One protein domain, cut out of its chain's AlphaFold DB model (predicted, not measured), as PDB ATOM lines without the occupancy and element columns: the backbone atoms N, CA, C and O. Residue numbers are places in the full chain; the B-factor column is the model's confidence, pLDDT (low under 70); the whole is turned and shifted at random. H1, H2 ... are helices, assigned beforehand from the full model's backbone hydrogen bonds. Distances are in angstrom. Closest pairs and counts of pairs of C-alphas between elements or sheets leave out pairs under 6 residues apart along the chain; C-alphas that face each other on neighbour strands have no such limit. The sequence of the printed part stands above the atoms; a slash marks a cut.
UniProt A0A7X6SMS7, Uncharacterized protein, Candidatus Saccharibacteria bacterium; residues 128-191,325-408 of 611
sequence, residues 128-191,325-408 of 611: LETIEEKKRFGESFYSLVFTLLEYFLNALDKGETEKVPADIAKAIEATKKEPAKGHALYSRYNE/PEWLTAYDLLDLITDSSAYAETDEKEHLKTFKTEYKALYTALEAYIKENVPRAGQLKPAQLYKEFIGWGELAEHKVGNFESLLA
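Overview. This is residues 128 to 191 and 325 to 408 of the 611 residues of an uncharacterized protein of Candidatus Saccharibacteria bacterium (UniProt A0A7X6SMS7). What does the model look like? H2 runs through the middle and H7 crosses it, with H3 alongside H7 running the other way and H5 packed on H2. A small cluster of H1, H9 and H10 makes one end of the longest axis, and the short H4 lies towards the other. What is it made of? The printed part has 148 residues with ten named helices, H1 to H10 in chain order, and no named strand; the class is all helix. It is compact, with a radius of gyration of the C-alphas of 15.7 A and spans of 50 by 34 by 28 A.

Along the chain. Which helices come before the cut? H1, residues 128 to 134, begins at C-alpha 128 (38.975, 53.215, -2.223). H2 is residues 141 to 157, 24.5 A long, H3 residues 166 to 175, 14.6 A, and H4 residues 186 to 191. Which come after it? H5 is residues 330 to 338, H6 residues 348 to 358, 15.3 A, and H7 residues 360 to 373, 20.0 A. H8 is residues 375 to 379, H9 residues 392 to 397, and H10, residues 403 to 407, ends at C-alpha 407 (30.703, 51.534, -8.916).

Arrangement. What does the hub, H7, touch? Its residues 361 to 366 touch H3 at a shallow tilt of 21 degrees, opposite ways, with the closest C-alphas, Ala 171 and Leu 362, 4.9 A apart. It touches residues 145 to 149 of H2, about perpendicular at 75 degrees, closest at C-alphas Val 145 and Leu 366, 6.4 A. With 3 pairs of C-alphas within 8 A each, H6 and H8 only just touch it, only at the corner, closest at C-alphas Lys 356 and Tyr 363, 5.7 A, and Lys 371 and Gly 378, 5.3 A. What of the others? H2 touches H5 at a steep tilt of 53 degrees, closest at C-alphas Phe 146 and Thr 338, 5.7 A; H4 is close to H5 but not clearly touching, at 7.5 A between C-alphas Tyr 186 and Leu 333. H9 touches H10, closest at C-alphas Ala 396 and Glu 404, 4.4 A, and H1 is close to H10 but not clearly touching, at 6.3 A between C-alphas Ile 131 and Leu 407. Do the helix backbones hold? Every O i to N i+4 pair is within hydrogen-bond range in H1, H2, H6, H7, H9 and H10, and 5 of 6 in H3. The counts are 0 of 2 in H4, 2 of 5 in H5 and 0 of 1 in H8, beside O i to N i+3 counts of 2 of 3, 5 of 6 and 2 of 2.

Size, cuts and confidence. How far does it reach, and where is it cut? The C-alphas farthest apart, Leu 128 and Glu 326, are 50.6 A apart. Residues 192 to 324 are not printed, and C-alphas 191 and 325 are 12.1 A apart across the cut. Which link is long, and where is confidence low? H8 to H9 is a long link of 12 residues, and pLDDT is under 70 at residues 340 to 346.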
ATOM      1  N   LEU A 128      38.504  54.498  -1.698       95.06
ATOM      2  CA  LEU A 128      38.975  53.215  -2.223       95.06
ATOM      3  C   LEU A 128      38.295  52.024  -1.541       95.06
ATOM      4  O   LEU A 128      37.866  51.091  -2.219       95.06
ATOM      5  N   GLU A 129      38.169  52.057  -0.216       94.94
ATOM      6  CA  GLU A 129      37.515  50.994   0.552       94.94
ATOM      7  C   GLU A 129      36.022  50.890   0.205       94.94
ATOM      8  O   GLU A 129      35.507  49.781   0.058       94.94
ATOM      9  N   THR A 130      35.358  52.025  -0.053       95.38
ATOM     10  CA  THR A 130      33.971  52.060  -0.547       95.38
ATOM     11  C   THR A 130      33.846  51.388  -1.921       95.38
ATOM     12  O   THR A 130      32.945  50.575  -2.126       95.38
ATOM     13  N   ILE A 131      34.758  51.666  -2.864       94.31
ATOM     14  CA  ILE A 131      34.763  51.014  -4.192       94.31
ATOM     15  C   ILE A 131      34.948  49.499  -4.052       94.31
ATOM     16  O   ILE A 131      34.236  48.721  -4.689       94.31
ATOM     17  N   GLU A 132      35.912  49.072  -3.236       94.00
ATOM     18  CA  GLU A 132      36.218  47.654  -3.040       94.00
ATOM     19  C   GLU A 132      35.082  46.888  -2.352       94.00
ATOM     20  O   GLU A 132      34.882  45.707  -2.643       94.00
ATOM     21  N   GLU A 133      34.313  47.542  -1.479       92.50
ATOM     22  CA  GLU A 133      33.089  46.980  -0.907       92.50
ATOM     23  C   GLU A 133      32.000  46.828  -1.980       92.50
ATOM     24  O   GLU A 133      31.477  45.728  -2.164       92.50
ATOM     25  N   LYS A 134      31.731  47.883  -2.765       92.69
ATOM     26  CA  LYS A 134      30.705  47.873  -3.826       92.69
ATOM     27  C   LYS A 134      30.966  46.812  -4.890       92.69
ATOM     28  O   LYS A 134      30.038  46.143  -5.333       92.69
ATOM     29  N   LYS A 135      32.229  46.581  -5.266       94.38
ATOM     30  CA  LYS A 135      32.599  45.508  -6.210       94.38
ATOM     31  C   LYS A 135      32.124  44.120  -5.766       94.38
ATOM     32  O   LYS A 135      31.930  43.257  -6.624       94.38
ATOM     33  N   ARG A 136      31.959  43.904  -4.455       92.62
ATOM     34  CA  ARG A 136      31.535  42.631  -3.855       92.62
ATOM     35  C   ARG A 136      30.021  42.487  -3.744       92.62
ATOM     36  O   ARG A 136      29.582  41.390  -3.412       92.62
ATOM     37  N   PHE A 137      29.241  43.538  -4.004       92.81
ATOM     38  CA  PHE A 137      27.785  43.443  -3.992       92.81
ATOM     39  C   PHE A 137      27.335  42.438  -5.046       92.81
ATOM     40  O   PHE A 137      27.720  42.531  -6.215       92.81
ATOM     41  N   GLY A 138      26.615  41.417  -4.589       93.00
ATOM     42  CA  GLY A 138      26.173  40.307  -5.411       93.00
ATOM     43  C   GLY A 138      24.856  40.618  -6.108       93.00
ATOM     44  O   GLY A 138      23.967  41.243  -5.544       93.00
ATOM     45  N   GLU A 139      24.718  40.124  -7.331       94.25
ATOM     46  CA  GLU A 139      23.487  40.154  -8.107       94.25
ATOM     47  C   GLU A 139      22.978  38.739  -8.348       94.25
ATOM     48  O   GLU A 139      23.726  37.816  -8.710       94.25
ATOM     49  N   SER A 140      21.670  38.576  -8.160       95.19
ATOM     50  CA  SER A 140      20.931  37.401  -8.604       95.19
ATOM     51  C   SER A 140      20.451  37.595 -10.043       95.19
ATOM     52  O   SER A 140      20.419  38.708 -10.563       95.19
ATOM     53  N   PHE A 141      20.064  36.516 -10.726       95.62
ATOM     54  CA  PHE A 141      19.498  36.649 -12.073       95.62
ATOM     55  C   PHE A 141      18.187  37.445 -12.040       95.62
ATOM     56  O   PHE A 141      17.933  38.245 -12.933       95.62
ATOM     57  N   TYR A 142      17.375  37.219 -11.007       94.44
ATOM     58  CA  TYR A 142      16.146  37.961 -10.747       94.44
ATOM     59  C   TYR A 142      16.405  39.469 -10.639       94.44
ATOM     60  O   TYR A 142      15.863  40.226 -11.439       94.44
ATOM     61  N   SER A 143      17.277  39.885  -9.716       92.50
ATOM     62  CA  SER A 143      17.596  41.301  -9.493       92.50
ATOM     63  C   SER A 143      18.201  41.948 -10.742       92.50
ATOM     64  O   SER A 143      17.795  43.039 -11.145       92.50
ATOM     65  N   LEU A 144      19.074  41.224 -11.450       94.75
ATOM     66  CA  LEU A 144      19.684  41.702 -12.687       94.75
ATOM     67  C   LEU A 144      18.657  41.953 -13.808       94.75
ATOM     68  O   LEU A 144      18.825  42.902 -14.569       94.75
ATOM     69  N   VAL A 145      17.594  41.144 -13.920       95.56
ATOM     70  CA  VAL A 145      16.511  41.376 -14.899       95.56
ATOM     71  C   VAL A 145      15.838  42.725 -14.662       95.56
ATOM     72  O   VAL A 145      15.678  43.487 -15.616       95.56
ATOM     73  N   PHE A 146      15.466  43.028 -13.418       94.06
ATOM     74  CA  PHE A 146      14.734  44.255 -13.093       94.06
ATOM     75  C   PHE A 146      15.643  45.486 -13.046       94.06
ATOM     76  O   PHE A 146      15.269  46.516 -13.594       94.06
ATOM     77  N   THR A 147      16.877  45.346 -12.555       92.75
ATOM     78  CA  THR A 147      17.901  46.406 -12.620       92.75
ATOM     79  C   THR A 147      18.186  46.818 -14.069       92.75
ATOM     80  O   THR A 147      18.318  48.000 -14.386       92.75
ATOM     81  N   LEU A 148      18.271  45.849 -14.989       95.38
ATOM     82  CA  LEU A 148      18.471  46.144 -16.409       95.38
ATOM     83  C   LEU A 148      17.222  46.715 -17.073       95.38
ATOM     84  O   LEU A 148      17.351  47.600 -17.916       95.38
ATOM     85  N   LEU A 149      16.032  46.233 -16.711       95.75
ATOM     86  CA  LEU A 149      14.780  46.815 -17.186       95.75
ATOM     87  C   LEU A 149      14.695  48.299 -16.807       95.75
ATOM     88  O   LEU A 149      14.525  49.129 -17.696       95.75
ATOM     89  N   GLU A 150      14.904  48.627 -15.531       93.81
ATOM     90  CA  GLU A 150      14.924  50.003 -15.026       93.81
ATOM     91  C   GLU A 150      15.981  50.850 -15.751       93.81
ATOM     92  O   GLU A 150      15.708  51.971 -16.186       93.81
ATOM     93  N   TYR A 151      17.188  50.310 -15.945       94.06
ATOM     94  CA  TYR A 151      18.243  50.994 -16.692       94.06
ATOM     95  C   TYR A 151      17.818  51.338 -18.127       94.06
ATOM     96  O   TYR A 151      18.032  52.464 -18.583       94.06
ATOM     97  N   PHE A 152      17.216  50.387 -18.844       95.62
ATOM     98  CA  PHE A 152      16.804  50.605 -20.227       95.62
ATOM     99  C   PHE A 152      15.605  51.548 -20.346       95.62
ATOM    100  O   PHE A 152      15.594  52.359 -21.270       95.62
ATOM    101  N   LEU A 153      14.640  51.493 -19.423       94.75
ATOM    102  CA  LEU A 153      13.528  52.451 -19.368       94.75
ATOM    103  C   LEU A 153      14.053  53.878 -19.170       94.75
ATOM    104  O   LEU A 153      13.815  54.744 -20.012       94.75
ATOM    105  N   ASN A 154      14.915  54.078 -18.169       93.44
ATOM    106  CA  ASN A 154      15.562  55.364 -17.907       93.44
ATOM    107  C   ASN A 154      16.360  55.902 -19.107       93.44
ATOM    108  O   ASN A 154      16.403  57.113 -19.341       93.44
ATOM    109  N   ALA A 155      17.034  55.024 -19.856       94.06
ATOM    110  CA  ALA A 155      17.760  55.414 -21.062       94.06
ATOM    111  C   ALA A 155      16.803  55.885 -22.172       94.06
ATOM    112  O   ALA A 155      17.077  56.894 -22.823       94.06
ATOM    113  N   LEU A 156      15.669  55.203 -22.367       93.75
ATOM    114  CA  LEU A 156      14.651  55.612 -23.342       93.75
ATOM    115  C   LEU A 156      14.032  56.968 -22.988       93.75
ATOM    116  O   LEU A 156      13.925  57.816 -23.874       93.75
ATOM    117  N   ASP A 157      13.703  57.205 -21.718       91.62
ATOM    118  CA  ASP A 157      13.111  58.473 -21.263       91.62
ATOM    119  C   ASP A 157      14.060  59.664 -21.449       91.62
ATOM    120  O   ASP A 157      13.636  60.776 -21.772       91.62
ATOM    121  N   LYS A 158      15.371  59.427 -21.319       93.19
ATOM    122  CA  LYS A 158      16.422  60.423 -21.586       93.19
ATOM    123  C   LYS A 158      16.760  60.574 -23.074       93.19
ATOM    124  O   LYS A 158      17.567  61.436 -23.426       93.19
ATOM    125  N   GLY A 159      16.166  59.763 -23.950       92.19
ATOM    126  CA  GLY A 159      16.445  59.753 -25.389       92.19
ATOM    127  C   GLY A 159      17.759  59.065 -25.785       92.19
ATOM    128  O   GLY A 159      18.174  59.176 -26.936       92.19
ATOM    129  N   GLU A 160      18.396  58.326 -24.874       93.31
ATOM    130  CA  GLU A 160      19.670  57.609 -25.059       93.31
ATOM    131  C   GLU A 160      19.446  56.225 -25.702       93.31
ATOM    132  O   GLU A 160      19.861  55.178 -25.194       93.31
ATOM    133  N   THR A 161      18.723  56.202 -26.824       90.44
ATOM    134  CA  THR A 161      18.263  54.964 -27.486       90.44
ATOM    135  C   THR A 161      19.394  54.023 -27.912       90.44
ATOM    136  O   THR A 161      19.189  52.815 -28.005       90.44
ATOM    137  N   GLU A 162      20.602  54.542 -28.127       90.69
ATOM    138  CA  GLU A 162      21.802  53.777 -28.468       90.69
ATOM    139  C   GLU A 162      22.291  52.856 -27.342       90.69
ATOM    140  O   GLU A 162      23.010  51.894 -27.612       90.69
ATOM    141  N   LYS A 163      21.897  53.128 -26.091       90.12
ATOM    142  CA  LYS A 163      22.232  52.295 -24.925       90.12
ATOM    143  C   LYS A 163      21.299  51.095 -24.766       90.12
ATOM    144  O   LYS A 163      21.579  50.215 -23.952       90.12
ATOM    145  N   VAL A 164      20.206  51.047 -25.528       94.62
ATOM    146  CA  VAL A 164      19.163  50.030 -25.403       94.62
ATOM    147  C   VAL A 164      19.268  49.034 -26.559       94.62
ATOM    148  O   VAL A 164      19.143  49.424 -27.722       94.62
ATOM    149  N   PRO A 165      19.461  47.731 -26.286       95.75
ATOM    150  CA  PRO A 165      19.452  46.710 -27.327       95.75
ATOM    151  C   PRO A 165      18.158  46.738 -28.149       95.75
ATOM    152  O   PRO A 165      17.061  46.831 -27.597       95.75
ATOM    153  N   ALA A 166      18.276  46.606 -29.473       95.50
ATOM    154  CA  ALA A 166      17.156  46.785 -30.402       95.50
ATOM    155  C   ALA A 166      15.950  45.876 -30.102       95.50
ATOM    156  O   ALA A 166      14.805  46.316 -30.209       95.50
ATOM    157  N   ASP A 167      16.194  44.628 -29.692       96.25
ATOM    158  CA  ASP A 167      15.128  43.681 -29.345       96.25
ATOM    159  C   ASP A 167      14.392  44.073 -28.056       96.25
ATOM    160  O   ASP A 167      13.174  43.911 -27.975       96.25
ATOM    161  N   ILE A 168      15.104  44.647 -27.082       97.38
ATOM    162  CA  ILE A 168      14.518  45.167 -25.841       97.38
ATOM    163  C   ILE A 168      13.711  46.430 -26.146       97.38
ATOM    164  O   ILE A 168      12.539  46.494 -25.787       97.38
ATOM    165  N   ALA A 169      14.281  47.387 -26.887       96.19
ATOM    166  CA  ALA A 169      13.583  48.610 -27.290       96.19
ATOM    167  C   ALA A 169      12.290  48.298 -28.061       96.19
ATOM    168  O   ALA A 169      11.240  48.881 -27.801       96.19
ATOM    169  N   LYS A 170      12.339  47.320 -28.975       96.25
ATOM    170  CA  LYS A 170      11.165  46.848 -29.715       96.25
ATOM    171  C   LYS A 170      10.120  46.203 -28.802       96.25
ATOM    172  O   LYS A 170       8.928  46.394 -29.035       96.25
ATOM    173  N   ALA A 171      10.546  45.416 -27.814       96.94
ATOM    174  CA  ALA A 171       9.637  44.786 -26.864       96.94
ATOM    175  C   ALA A 171       8.966  45.817 -25.942       96.94
ATOM    176  O   ALA A 171       7.764  45.712 -25.729       96.94
ATOM    177  N   ILE A 172       9.699  46.835 -25.481       96.50
ATOM    178  CA  ILE A 172       9.152  47.965 -24.711       96.50
ATOM    179  C   ILE A 172       8.179  48.786 -25.572       96.50
ATOM    180  O   ILE A 172       7.074  49.095 -25.153       96.50
ATOM    181  N   GLU A 173       8.524  49.100 -26.821       95.12
ATOM    182  CA  GLU A 173       7.627  49.864 -27.702       95.12
ATOM    183  C   GLU A 173       6.317  49.113 -28.015       95.12
ATOM    184  O   GLU A 173       5.291  49.727 -28.316       95.12
ATOM    185  N   ALA A 174       6.320  47.779 -27.934       94.88
ATOM    186  CA  ALA A 174       5.104  46.988 -28.079       94.88
ATOM    187  C   ALA A 174       4.139  47.169 -26.893       94.88
ATOM    188  O   ALA A 174       2.928  47.198 -27.123       94.88
ATOM    189  N   THR A 175       4.645  47.352 -25.665       95.62
ATOM    190  CA  THR A 175       3.799  47.493 -24.463       95.62
ATOM    191  C   THR A 175       3.007  48.801 -24.460       95.62
ATOM    192  O   THR A 175       1.899  48.838 -23.937       95.62
ATOM    193  N   LYS A 176       3.483  49.848 -25.151       94.88
ATOM    194  CA  LYS A 176       2.752  51.123 -25.337       94.88
ATOM    195  C   LYS A 176       1.459  50.993 -26.147       94.88
ATOM    196  O   LYS A 176       0.665  51.924 -26.213       94.88
ATOM    197  N   LYS A 177       1.266  49.874 -26.848       92.81
ATOM    198  CA  LYS A 177       0.062  49.598 -27.655       92.81
ATOM    199  C   LYS A 177      -0.854  48.572 -26.998       92.81
ATOM    200  O   LYS A 177      -1.954  48.336 -27.495       92.81
ATOM    201  N   GLU A 178      -0.384  47.940 -25.932       93.81
ATOM    202  CA  GLU A 178      -1.109  46.931 -25.178       93.81
ATOM    203  C   GLU A 178      -1.877  47.615 -24.040       93.81
ATOM    204  O   GLU A 178      -1.266  48.335 -23.256       93.81
ATOM    205  N   PRO A 179      -3.207  47.447 -23.940       94.00
ATOM    206  CA  PRO A 179      -3.966  47.995 -22.819       94.00
ATOM    207  C   PRO A 179      -3.513  47.388 -21.486       94.00
ATOM    208  O   PRO A 179      -3.385  46.172 -21.383       94.00
ATOM    209  N   ALA A 180      -3.377  48.204 -20.436       92.75
ATOM    210  CA  ALA A 180      -3.018  47.722 -19.096       92.75
ATOM    211  C   ALA A 180      -4.085  46.789 -18.483       92.75
ATOM    212  O   ALA A 180      -3.806  45.985 -17.593       92.75
ATOM    213  N   LYS A 181      -5.334  46.884 -18.948       91.44
ATOM    214  CA  LYS A 181      -6.463  46.110 -18.425       91.44
ATOM    215  C   LYS A 181      -6.243  44.604 -18.610       91.44
ATOM    216  O   LYS A 181      -6.319  44.093 -19.723       91.44
ATOM    217  N   GLY A 182      -6.071  43.894 -17.495       85.94
ATOM    218  CA  GLY A 182      -5.801  42.451 -17.460       85.94
ATOM    219  C   GLY A 182      -4.424  42.091 -16.894       85.94
ATOM    220  O   GLY A 182      -4.211  40.924 -16.577       85.94
ATOM    221  N   HIS A 183      -3.543  43.079 -16.716       90.19
ATOM    222  CA  HIS A 183      -2.280  42.935 -15.993       90.19
ATOM    223  C   HIS A 183      -2.484  42.967 -14.476       90.19
ATOM    224  O   HIS A 183      -3.389  43.648 -13.979       90.19
ATOM    225  N   ALA A 184      -1.614  42.277 -13.733       87.06
ATOM    226  CA  ALA A 184      -1.733  42.097 -12.284       87.06
ATOM    227  C   ALA A 184      -1.828  43.408 -11.478       87.06
ATOM    228  O   ALA A 184      -2.546  43.457 -10.480       87.06
ATOM    229  N   LEU A 185      -1.142  44.474 -11.905       87.12
ATOM    230  CA  LEU A 185      -1.117  45.752 -11.177       87.12
ATOM    231  C   LEU A 185      -2.223  46.727 -11.566       87.12
ATOM    232  O   LEU A 185      -2.442  47.705 -10.855       87.12
ATOM    233  N   TYR A 186      -2.942  46.481 -12.662       89.75
ATOM    234  CA  TYR A 186      -3.894  47.454 -13.197       89.75
ATOM    235  C   TYR A 186      -4.959  47.865 -12.173       89.75
ATOM    236  O   TYR A 186      -5.212  49.051 -11.986       89.75
ATOM    237  N   SER A 187      -5.544  46.904 -11.452       86.62
ATOM    238  CA  SER A 187      -6.585  47.190 -10.454       86.62
ATOM    239  C   SER A 187      -6.076  47.917  -9.208       86.62
ATOM    240  O   SER A 187      -6.890  48.418  -8.441       86.62
ATOM    241  N   ARG A 188      -4.757  47.955  -8.989       86.06
ATOM    242  CA  ARG A 188      -4.119  48.617  -7.840       86.06
ATOM    243  C   ARG A 188      -3.382  49.896  -8.229       86.06
ATOM    244  O   ARG A 188      -2.798  50.531  -7.364       86.06
ATOM    245  N   TYR A 189      -3.428  50.305  -9.498       88.44
ATOM    246  CA  TYR A 189      -2.674  51.459  -9.990       88.44
ATOM    247  C   TYR A 189      -2.907  52.721  -9.147       88.44
ATOM    248  O   TYR A 189      -1.951  53.308  -8.656       88.44
ATOM    249  N   ASN A 190      -4.168  53.101  -8.907       89.69
ATOM    250  CA  ASN A 190      -4.480  54.312  -8.139       89.69
ATOM    251  C   ASN A 190      -4.014  54.222  -6.677       89.69
ATOM    252  O   ASN A 190      -3.614  55.224  -6.098       89.69
ATOM    253  N   GLU A 191      -4.054  53.029  -6.079       86.31
ATOM    254  CA  GLU A 191      -3.549  52.786  -4.722       86.31
ATOM    255  C   GLU A 191      -2.029  52.975  -4.672       86.31
ATOM    256  O   GLU A 191      -1.531  53.717  -3.831       86.31
ATOM    257  N   PRO A 325      -7.293  54.473 -14.640       89.81
ATOM    258  CA  PRO A 325      -7.540  55.173 -15.892       89.81
ATOM    259  C   PRO A 325      -7.569  54.233 -17.110       89.81
ATOM    260  O   PRO A 325      -6.693  53.392 -17.299       89.81
ATOM    261  N   GLU A 326      -8.580  54.387 -17.971       89.06
ATOM    262  CA  GLU A 326      -8.759  53.524 -19.153       89.06
ATOM    263  C   GLU A 326      -7.669  53.712 -20.218       89.06
ATOM    264  O   GLU A 326      -7.499  52.851 -21.081       89.06
ATOM    265  N   TRP A 327      -6.944  54.835 -20.176       90.06
ATOM    266  CA  TRP A 327      -5.871  55.152 -21.117       90.06
ATOM    267  C   TRP A 327      -4.540  54.468 -20.784       90.06
ATOM    268  O   TRP A 327      -3.631  54.535 -21.609       90.06
ATOM    269  N   LEU A 328      -4.427  53.807 -19.624       94.19
ATOM    270  CA  LEU A 328      -3.208  53.104 -19.234       94.19
ATOM    271  C   LEU A 328      -2.885  51.957 -20.195       94.19
ATOM    272  O   LEU A 328      -3.731  51.138 -20.575       94.19
ATOM    273  N   THR A 329      -1.608  51.860 -20.513       95.44
ATOM    274  CA  THR A 329      -0.994  50.813 -21.317       95.44
ATOM    275  C   THR A 329      -0.110  49.935 -20.439       95.44
ATOM    276  O   THR A 329       0.261  50.312 -19.329       95.44
ATOM    277  N   ALA A 330       0.261  48.752 -20.924       94.56
ATOM    278  CA  ALA A 330       1.205  47.888 -20.222       94.56
ATOM    279  C   ALA A 330       2.566  48.582 -19.999       94.56
ATOM    280  O   ALA A 330       3.284  48.240 -19.068       94.56
ATOM    281  N   TYR A 331       2.915  49.586 -20.817       94.62
ATOM    282  CA  TYR A 331       4.093  50.428 -20.594       94.62
ATOM    283  C   TYR A 331       4.014  51.218 -19.283       94.62
ATOM    284  O   TYR A 331       4.983  51.220 -18.534       94.62
ATOM    285  N   ASP A 332       2.859  51.813 -18.973       91.94
ATOM    286  CA  ASP A 332       2.670  52.664 -17.787       91.94
ATOM    287  C   ASP A 332       2.763  51.873 -16.466       91.94
ATOM    288  O   ASP A 332       2.876  52.450 -15.389       91.94
ATOM    289  N   LEU A 333       2.723  50.537 -16.540       91.88
ATOM    290  CA  LEU A 333       2.919  49.646 -15.397       91.88
ATOM    291  C   LEU A 333       4.377  49.197 -15.221       91.88
ATOM    292  O   LEU A 333       4.689  48.594 -14.198       91.88
ATOM    293  N   LEU A 334       5.270  49.440 -16.189       91.94
ATOM    294  CA  LEU A 334       6.651  48.950 -16.124       91.94
ATOM    295  C   LEU A 334       7.451  49.600 -14.990       91.94
ATOM    296  O   LEU A 334       8.211  48.893 -14.331       91.94
ATOM    297  N   ASP A 335       7.226  50.884 -14.710       85.38
ATOM    298  CA  ASP A 335       7.885  51.574 -13.593       85.38
ATOM    299  C   ASP A 335       7.456  50.980 -12.244       85.38
ATOM    300  O   ASP A 335       8.295  50.712 -11.384       85.38
ATOM    301  N   LEU A 336       6.165  50.652 -12.096       86.25
ATOM    302  CA  LEU A 336       5.633  49.945 -10.924       86.25
ATOM    303  C   LEU A 336       6.193  48.519 -10.791       86.25
ATOM    304  O   LEU A 336       6.293  48.000  -9.687       86.25
ATOM    305  N   ILE A 337       6.556  47.873 -11.902       87.25
ATOM    306  CA  ILE A 337       7.192  46.543 -11.927       87.25
ATOM    307  C   ILE A 337       8.649  46.606 -11.474       87.25
ATOM    308  O   ILE A 337       9.139  45.673 -10.838       87.25
ATOM    309  N   THR A 338       9.349  47.691 -11.788       85.94
ATOM    310  CA  THR A 338      10.720  47.904 -11.312       85.94
ATOM    311  C   THR A 338      10.778  48.462  -9.892       85.94
ATOM    312  O   THR A 338      11.771  48.243  -9.202       85.94
ATOM    313  N   ASP A 339       9.722  49.133  -9.425       75.69
ATOM    314  CA  ASP A 339       9.655  49.666  -8.070       75.69
ATOM    315  C   ASP A 339       9.473  48.544  -7.035       75.69
ATOM    316  O   ASP A 339       8.403  47.954  -6.859       75.69
ATOM    317  N   SER A 340      10.548  48.287  -6.290       59.25
ATOM    318  CA  SER A 340      10.571  47.319  -5.193       59.25
ATOM    319  C   SER A 340       9.498  47.560  -4.122       59.25
ATOM    320  O   SER A 340       9.117  46.608  -3.447       59.25
ATOM    321  N   SER A 341       8.984  48.788  -3.969       58.91
ATOM    322  CA  SER A 341       7.948  49.119  -2.988       58.91
ATOM    323  C   SER A 341       6.550  48.669  -3.430       58.91
ATOM    324  O   SER A 341       5.798  48.127  -2.620       58.91
ATOM    325  N   ALA A 342       6.235  48.775  -4.724       60.31
ATOM    326  CA  ALA A 342       4.965  48.328  -5.297       60.31
ATOM    327  C   ALA A 342       4.812  46.793  -5.283       60.31
ATOM    328  O   ALA A 342       3.692  46.273  -5.258       60.31
ATOM    329  N   TYR A 343       5.939  46.073  -5.230       62.06
ATOM    330  CA  TYR A 343       6.020  44.613  -5.119       62.06
ATOM    331  C   TYR A 343       6.576  44.109  -3.781       62.06
ATOM    332  O   TYR A 343       6.796  42.906  -3.653       62.06
ATOM    333  N   ALA A 344       6.766  44.970  -2.774       56.75
ATOM    334  CA  ALA A 344       7.469  44.624  -1.530       56.75
ATOM    335  C   ALA A 344       6.871  43.415  -0.785       56.75
ATOM    336  O   ALA A 344       7.589  42.678  -0.113       56.75
ATOM    337  N   GLU A 345       5.562  43.190  -0.922       61.31
ATOM    338  CA  GLU A 345       4.848  42.069  -0.295       61.31
ATOM    339  C   GLU A 345       4.758  40.810  -1.183       61.31
ATOM    340  O   GLU A 345       4.276  39.768  -0.737       61.31
ATOM    341  N   THR A 346       5.203  40.880  -2.441       69.88
ATOM    342  CA  THR A 346       5.127  39.768  -3.399       69.88
ATOM    343  C   THR A 346       6.405  38.929  -3.361       69.88
ATOM    344  O   THR A 346       7.511  39.457  -3.440       69.88
ATOM    345  N   ASP A 347       6.270  37.602  -3.306       84.88
ATOM    346  CA  ASP A 347       7.413  36.685  -3.406       84.88
ATOM    347  C   ASP A 347       8.154  36.878  -4.744       84.88
ATOM    348  O   ASP A 347       7.536  36.885  -5.812       84.88
ATOM    349  N   GLU A 348       9.488  36.978  -4.713       87.69
ATOM    350  CA  GLU A 348      10.324  37.215  -5.906       87.69
ATOM    351  C   GLU A 348      10.030  36.230  -7.052       87.69
ATOM    352  O   GLU A 348      10.110  36.576  -8.237       87.69
ATOM    353  N   LYS A 349       9.672  34.977  -6.731       89.94
ATOM    354  CA  LYS A 349       9.353  33.965  -7.747       89.94
ATOM    355  C   LYS A 349       8.013  34.244  -8.396       89.94
ATOM    356  O   LYS A 349       7.874  34.001  -9.595       89.94
ATOM    357  N   GLU A 350       7.032  34.689  -7.619       89.19
ATOM    358  CA  GLU A 350       5.732  35.104  -8.131       89.19
ATOM    359  C   GLU A 350       5.877  36.347  -9.004       89.19
ATOM    360  O   GLU A 350       5.417  36.323 -10.145       89.19
ATOM    361  N   HIS A 351       6.625  37.353  -8.545       89.50
ATOM    362  CA  HIS A 351       6.899  38.554  -9.326       89.50
ATOM    363  C   HIS A 351       7.548  38.214 -10.679       89.50
ATOM    364  O   HIS A 351       7.005  38.536 -11.742       89.50
ATOM    365  N   LEU A 352       8.650  37.454 -10.669       91.88
ATOM    366  CA  LEU A 352       9.323  37.054 -11.904       91.88
ATOM    367  C   LEU A 352       8.422  36.204 -12.806       91.88
ATOM    368  O   LEU A 352       8.466  36.329 -14.028       91.88
ATOM    369  N   LYS A 353       7.614  35.305 -12.233       92.56
ATOM    370  CA  LYS A 353       6.680  34.462 -12.992       92.56
ATOM    371  C   LYS A 353       5.596  35.299 -13.672       92.56
ATOM    372  O   LYS A 353       5.284  35.026 -14.835       92.56
ATOM    373  N   THR A 354       5.043  36.288 -12.978       91.25
ATOM    374  CA  THR A 354       4.058  37.223 -13.529       91.25
ATOM    375  C   THR A 354       4.679  38.021 -14.667       91.25
ATOM    376  O   THR A 354       4.159  37.976 -15.780       91.25
ATOM    377  N   PHE A 355       5.872  38.591 -14.467       93.62
ATOM    378  CA  PHE A 355       6.592  39.312 -15.519       93.62
ATOM    379  C   PHE A 355       6.894  38.433 -16.747       93.62
ATOM    380  O   PHE A 355       6.648  38.833 -17.882       93.62
ATOM    381  N   LYS A 356       7.329  37.180 -16.548       94.38
ATOM    382  CA  LYS A 356       7.524  36.208 -17.645       94.38
ATOM    383  C   LYS A 356       6.250  35.925 -18.440       94.38
ATOM    384  O   LYS A 356       6.336  35.573 -19.618       94.38
ATOM    385  N   THR A 357       5.098  35.982 -17.779       94.31
ATOM    386  CA  THR A 357       3.804  35.631 -18.368       94.31
ATOM    387  C   THR A 357       3.218  36.819 -19.117       94.31
ATOM    388  O   THR A 357       2.879  36.682 -20.291       94.31
ATOM    389  N   GLU A 358       3.148  37.970 -18.455       94.06
ATOM    390  CA  GLU A 358       2.518  39.186 -18.968       94.06
ATOM    391  C   GLU A 358       3.426  39.945 -19.946       94.06
ATOM    392  O   GLU A 358       2.963  40.413 -20.976       94.06
ATOM    393  N   TYR A 359       4.740  39.968 -19.707       95.62
ATOM    394  CA  TYR A 359       5.723  40.701 -20.515       95.62
ATOM    395  C   TYR A 359       6.668  39.750 -21.252       95.62
ATOM    396  O   TYR A 359       7.881  39.955 -21.333       95.62
ATOM    397  N   LYS A 360       6.121  38.667 -21.817       96.38
ATOM    398  CA  LYS A 360       6.897  37.544 -22.374       96.38
ATOM    399  C   LYS A 360       7.973  37.960 -23.383       96.38
ATOM    400  O   LYS A 360       9.089  37.437 -23.335       96.38
ATOM    401  N   ALA A 361       7.644  38.855 -24.318       96.50
ATOM    402  CA  ALA A 361       8.590  39.317 -25.336       96.50
ATOM    403  C   ALA A 361       9.750  40.107 -24.709       96.50
ATOM    404  O   ALA A 361      10.908  39.868 -25.045       96.50
ATOM    405  N   LEU A 362       9.431  40.975 -23.748       97.50
ATOM    406  CA  LEU A 362      10.397  41.793 -23.026       97.50
ATOM    407  C   LEU A 362      11.293  40.945 -22.120       97.50
ATOM    408  O   LEU A 362      12.513  41.045 -22.216       97.50
ATOM    409  N   TYR A 363      10.719  40.028 -21.334       97.50
ATOM    410  CA  TYR A 363      11.494  39.074 -20.536       97.50
ATOM    411  C   TYR A 363      12.449  38.248 -21.405       97.50
ATOM    412  O   TYR A 363      13.606  38.058 -21.042       97.50
ATOM    413  N   THR A 364      11.987  37.759 -22.560       97.88
ATOM    414  CA  THR A 364      12.827  36.948 -23.456       97.88
ATOM    415  C   THR A 364      14.007  37.761 -23.992       97.88
ATOM    416  O   THR A 364      15.122  37.246 -24.041       97.88
ATOM    417  N   ALA A 365      13.780  39.027 -24.355       98.00
ATOM    418  CA  ALA A 365      14.835  39.925 -24.814       98.00
ATOM    419  C   ALA A 365      15.845  40.251 -23.695       98.00
ATOM    420  O   ALA A 365      17.052  40.170 -23.922       98.00
ATOM    421  N   LEU A 366      15.367  40.531 -22.476       97.56
ATOM    422  CA  LEU A 366      16.210  40.758 -21.294       97.56
ATOM    423  C   LEU A 366      17.034  39.516 -20.934       97.56
ATOM    424  O   LEU A 366      18.241  39.604 -20.722       97.56
ATOM    425  N   GLU A 367      16.409  38.338 -20.909       97.06
ATOM    426  CA  GLU A 367      17.091  37.074 -20.626       97.06
ATOM    427  C   GLU A 367      18.178  36.771 -21.667       97.06
ATOM    428  O   GLU A 367      19.267  36.323 -21.301       97.06
ATOM    429  N   ALA A 368      17.897  37.004 -22.952       96.75
ATOM    430  CA  ALA A 368      18.874  36.821 -24.021       96.75
ATOM    431  C   ALA A 368      20.072  37.764 -23.843       96.75
ATOM    432  O   ALA A 368      21.209  37.295 -23.839       96.75
ATOM    433  N   TYR A 369      19.813  39.053 -23.595       96.69
ATOM    434  CA  TYR A 369      20.854  40.045 -23.325       96.69
ATOM    435  C   TYR A 369      21.727  39.658 -22.122       96.69
ATOM    436  O   TYR A 369      22.955  39.697 -22.211       96.69
ATOM    437  N   ILE A 370      21.118  39.220 -21.014       96.25
ATOM    438  CA  ILE A 370      21.860  38.781 -19.824       96.25
ATOM    439  C   ILE A 370      22.729  37.565 -20.144       96.25
ATOM    440  O   ILE A 370      23.896  37.538 -19.772       96.25
ATOM    441  N   LYS A 371      22.197  36.548 -20.830       95.06
ATOM    442  CA  LYS A 371      22.956  35.325 -21.145       95.06
ATOM    443  C   LYS A 371      24.095  35.571 -22.135       95.06
ATOM    444  O   LYS A 371      25.099  34.867 -22.067       95.06
ATOM    445  N   GLU A 372      23.939  36.536 -23.037       94.75
ATOM    446  CA  GLU A 372      24.981  36.942 -23.980       94.75
ATOM    447  C   GLU A 372      26.139  37.651 -23.269       94.75
ATOM    448  O   GLU A 372      27.298  37.293 -23.476       94.75
ATOM    449  N   ASN A 373      25.829  38.607 -22.389       94.00
ATOM    450  CA  ASN A 373      26.843  39.428 -21.720       94.00
ATOM    451  C   ASN A 373      27.369  38.810 -20.412       94.00
ATOM    452  O   ASN A 373      28.453  39.158 -19.951       94.00
ATOM    453  N   VAL A 374      26.639  37.856 -19.830       94.31
ATOM    454  CA  VAL A 374      27.012  37.107 -18.624       94.31
ATOM    455  C   VAL A 374      26.835  35.603 -18.892       94.31
ATOM    456  O   VAL A 374      25.849  34.999 -18.460       94.31
ATOM    457  N   PRO A 375      27.789  34.931 -19.571       89.12
ATOM    458  CA  PRO A 375      27.607  33.555 -20.058       89.12
ATOM    459  C   PRO A 375      27.240  32.521 -18.982       89.12
ATOM    460  O   PRO A 375      26.491  31.575 -19.240       89.12
ATOM    461  N   ARG A 376      27.717  32.704 -17.743       92.50
ATOM    462  CA  ARG A 376      27.372  31.822 -16.614       92.50
ATOM    463  C   ARG A 376      25.894  31.882 -16.217       92.50
ATOM    464  O   ARG A 376      25.389  30.905 -15.668       92.50
ATOM    465  N   ALA A 377      25.176  32.955 -16.559       92.94
ATOM    466  CA  ALA A 377      23.730  33.048 -16.361       92.94
ATOM    467  C   ALA A 377      22.974  31.955 -17.139       92.94
ATOM    468  O   ALA A 377      21.963  31.438 -16.670       92.94
ATOM    469  N   GLY A 378      23.500  31.528 -18.297       90.31
ATOM    470  CA  GLY A 378      22.928  30.439 -19.095       90.31
ATOM    471  C   GLY A 378      23.005  29.057 -18.434       90.31
ATOM    472  O   GLY A 378      22.320  28.136 -18.872       90.31
ATOM    473  N   GLN A 379      23.813  28.906 -17.381       92.44
ATOM    474  CA  GLN A 379      24.017  27.646 -16.656       92.44
ATOM    475  C   GLN A 379      23.188  27.559 -15.365       92.44
ATOM    476  O   GLN A 379      23.199  26.525 -14.691       92.44
ATOM    477  N   LEU A 380      22.470  28.630 -15.008       94.56
ATOM    478  CA  LEU A 380      21.683  28.693 -13.781       94.56
ATOM    479  C   LEU A 380      20.460  27.777 -13.860       94.56
ATOM    480  O   LEU A 380      19.657  27.824 -14.794       94.56
ATOM    481  N   LYS A 381      20.280  26.954 -12.828       93.19
ATOM    482  CA  LYS A 381      19.051  26.183 -12.613       93.19
ATOM    483  C   LYS A 381      17.949  27.095 -12.060       93.19
ATOM    484  O   LYS A 381      18.266  28.080 -11.396       93.19
ATOM    485  N   PRO A 382      16.658  26.732 -12.192       90.75
ATOM    486  CA  PRO A 382      15.551  27.542 -11.671       90.75
ATOM    487  C   PRO A 382      15.684  27.943 -10.190       90.75
ATOM    488  O   PRO A 382      15.342  29.058  -9.821       90.75
ATOM    489  N   ALA A 383      16.231  27.063  -9.343       90.56
ATOM    490  CA  ALA A 383      16.447  27.339  -7.919       90.56
ATOM    491  C   ALA A 383      17.620  28.301  -7.624       90.56
ATOM    492  O   ALA A 383      17.802  28.703  -6.478       90.56
ATOM    493  N   GLN A 384      18.440  28.631  -8.627       93.62
ATOM    494  CA  GLN A 384      19.603  29.517  -8.504       93.62
ATOM    495  C   GLN A 384      19.319  30.938  -8.999       93.62
ATOM    496  O   GLN A 384      20.144  31.810  -8.773       93.62
ATOM    497  N   LEU A 385      18.169  31.193  -9.638       94.12
ATOM    498  CA  LEU A 385      17.852  32.511 -10.206       94.12
ATOM    499  C   LEU A 385      17.770  33.629  -9.155       94.12
ATOM    500  O   LEU A 385      17.958  34.789  -9.493       94.12
ATOM    501  N   TYR A 386      17.533  33.262  -7.899       93.12
ATOM    502  CA  TYR A 386      17.345  34.166  -6.760       93.12
ATOM    503  C   TYR A 386      18.570  34.207  -5.835       93.12
ATOM    504  O   TYR A 386      18.530  34.793  -4.765       93.12
ATOM    505  N   LYS A 387      19.662  33.525  -6.205       94.31
ATOM    506  CA  LYS A 387      20.915  33.543  -5.443       94.31
ATOM    507  C   LYS A 387      21.925  34.422  -6.157       94.31
ATOM    508  O   LYS A 387      22.004  34.380  -7.384       94.31
ATOM    509  N   GLU A 388      22.714  35.154  -5.381       95.44
ATOM    510  CA  GLU A 388      23.861  35.894  -5.898       95.44
ATOM    511  C   GLU A 388      24.791  34.948  -6.665       95.44
ATOM    512  O   GLU A 388      25.160  33.873  -6.179       95.44
ATOM    513  N   PHE A 389      25.138  35.327  -7.893       95.12
ATOM    514  CA  PHE A 389      26.011  34.525  -8.758       95.12
ATOM    515  C   PHE A 389      27.082  35.357  -9.474       95.12
ATOM    516  O   PHE A 389      27.970  34.787 -10.113       95.12
ATOM    517  N   ILE A 390      26.989  36.684  -9.397       95.06
ATOM    518  CA  ILE A 390      27.909  37.638 -10.012       95.06
ATOM    519  C   ILE A 390      28.025  38.887  -9.144       95.06
ATOM    520  O   ILE A 390      27.032  39.312  -8.579       95.06
ATOM    521  N   GLY A 391      29.223  39.463  -9.030       95.06
ATOM    522  CA  GLY A 391      29.428  40.739  -8.339       95.06
ATOM    523  C   GLY A 391      29.341  41.943  -9.280       95.06
ATOM    524  O   GLY A 391      29.629  41.819 -10.475       95.06
ATOM    525  N   TRP A 392      29.028  43.121  -8.737       95.50
ATOM    526  CA  TRP A 392      29.007  44.390  -9.484       95.50
ATOM    527  C   TRP A 392      30.343  44.701 -10.166       95.50
ATOM    528  O   TRP A 392      30.351  45.234 -11.274       95.50
ATOM    529  N   GLY A 393      31.469  44.321  -9.546       95.38
ATOM    530  CA  GLY A 393      32.804  44.458 -10.139       95.38
ATOM    531  C   GLY A 393      32.917  43.783 -11.507       95.38
ATOM    532  O   GLY A 393      33.332  44.408 -12.480       95.38
ATOM    533  N   GLU A 394      32.474  42.530 -11.599       94.94
ATOM    534  CA  GLU A 394      32.534  41.757 -12.843       94.94
ATOM    535  C   GLU A 394      31.512  42.265 -13.878       94.94
ATOM    536  O   GLU A 394      31.809  42.317 -15.070       94.94
ATOM    537  N   LEU A 395      30.326  42.714 -13.446       95.75
ATOM    538  CA  LEU A 395      29.334  43.331 -14.343       95.75
ATOM    539  C   LEU A 395      29.852  44.623 -14.979       95.75
ATOM    540  O   LEU A 395      29.637  44.846 -16.173       95.75
ATOM    541  N   ALA A 396      30.553  45.450 -14.202       94.69
ATOM    542  CA  ALA A 396      31.180  46.670 -14.690       94.69
ATOM    543  C   ALA A 396      32.308  46.373 -15.691       94.69
ATOM    544  O   ALA A 396      32.351  46.982 -16.758       94.69
ATOM    545  N   GLU A 397      33.173  45.393 -15.403       93.69
ATOM    546  CA  GLU A 397      34.223  44.947 -16.334       93.69
ATOM    547  C   GLU A 397      33.645  44.459 -17.673       93.69
ATOM    548  O   GLU A 397      34.207  44.730 -18.738       93.69
ATOM    549  N   HIS A 398      32.489  43.792 -17.631       91.69
ATOM    550  CA  HIS A 398      31.754  43.345 -18.815       91.69
ATOM    551  C   HIS A 398      30.867  44.419 -19.459       91.69
ATOM    552  O   HIS A 398      30.236  44.137 -20.477       91.69
ATOM    553  N   LYS A 399      30.835  45.646 -18.921       91.44
ATOM    554  CA  LYS A 399      30.005  46.762 -19.414       91.44
ATOM    555  C   LYS A 399      28.518  46.412 -19.523       91.44
ATOM    556  O   LYS A 399      27.832  46.822 -20.459       91.44
ATOM    557  N   VAL A 400      28.025  45.626 -18.570       93.19
ATOM    558  CA  VAL A 400      26.609  45.268 -18.478       93.19
ATOM    559  C   VAL A 400      25.856  46.433 -17.847       93.19
ATOM    560  O   VAL A 400      26.238  46.904 -16.779       93.19
ATOM    561  N   GLY A 401      24.781  46.896 -18.489       90.75
ATOM    562  CA  GLY A 401      23.925  47.956 -17.948       90.75
ATOM    563  C   GLY A 401      24.694  49.207 -17.501       90.75
ATOM    564  O   GLY A 401      25.553  49.707 -18.224       90.75
ATOM    565  N   ASN A 402      24.392  49.690 -16.290       90.88
ATOM    566  CA  ASN A 402      25.035  50.861 -15.683       90.88
ATOM    567  C   ASN A 402      26.032  50.517 -14.562       90.88
ATOM    568  O   ASN A 402      26.381  51.398 -13.777       90.88
ATOM    569  N   PHE A 403      26.472  49.259 -14.432       93.31
ATOM    570  CA  PHE A 403      27.255  48.832 -13.263       93.31
ATOM    571  C   PHE A 403      28.598  49.572 -13.125       93.31
ATOM    572  O   PHE A 403      29.052  49.789 -12.008       93.31
ATOM    573  N   GLU A 404      29.199  50.050 -14.221       91.88
ATOM    574  CA  GLU A 404      30.389  50.918 -14.172       91.88
ATOM    575  C   GLU A 404      30.108  52.234 -13.428       91.88
ATOM    576  O   GLU A 404      30.844  52.600 -12.511       91.88
ATOM    577  N   SER A 405      29.002  52.911 -13.752       90.00
ATOM    578  CA  SER A 405      28.594  54.125 -13.038       90.00
ATOM    579  C   SER A 405      28.102  53.817 -11.627       90.00
ATOM    580  O   SER A 405      28.317  54.624 -10.729       90.00
ATOM    581  N   LEU A 406      27.468  52.657 -11.409       88.69
ATOM    582  CA  LEU A 406      27.073  52.218 -10.069       88.69
ATOM    583  C   LEU A 406      28.278  51.922  -9.180       88.69
ATOM    584  O   LEU A 406      28.107  51.958  -7.974       88.69
ATOM    585  N   LEU A 407      29.476  51.654  -9.713       90.62
ATOM    586  CA  LEU A 407      30.703  51.534  -8.916       90.62
ATOM    587  C   LEU A 407      31.357  52.880  -8.599       90.62
ATOM    588  O   LEU A 407      32.096  52.957  -7.615       90.62
ATOM    589  N   ALA A 408      31.091  53.930  -9.383       88.38
ATOM    590  CA  ALA A 408      31.556  55.271  -9.048       88.38
ATOM    591  C   ALA A 408      31.035  55.644  -7.654       88.38
ATOM    592  O   ALA A 408      29.858  55.430  -7.349       88.38
TER     593      ALA A 408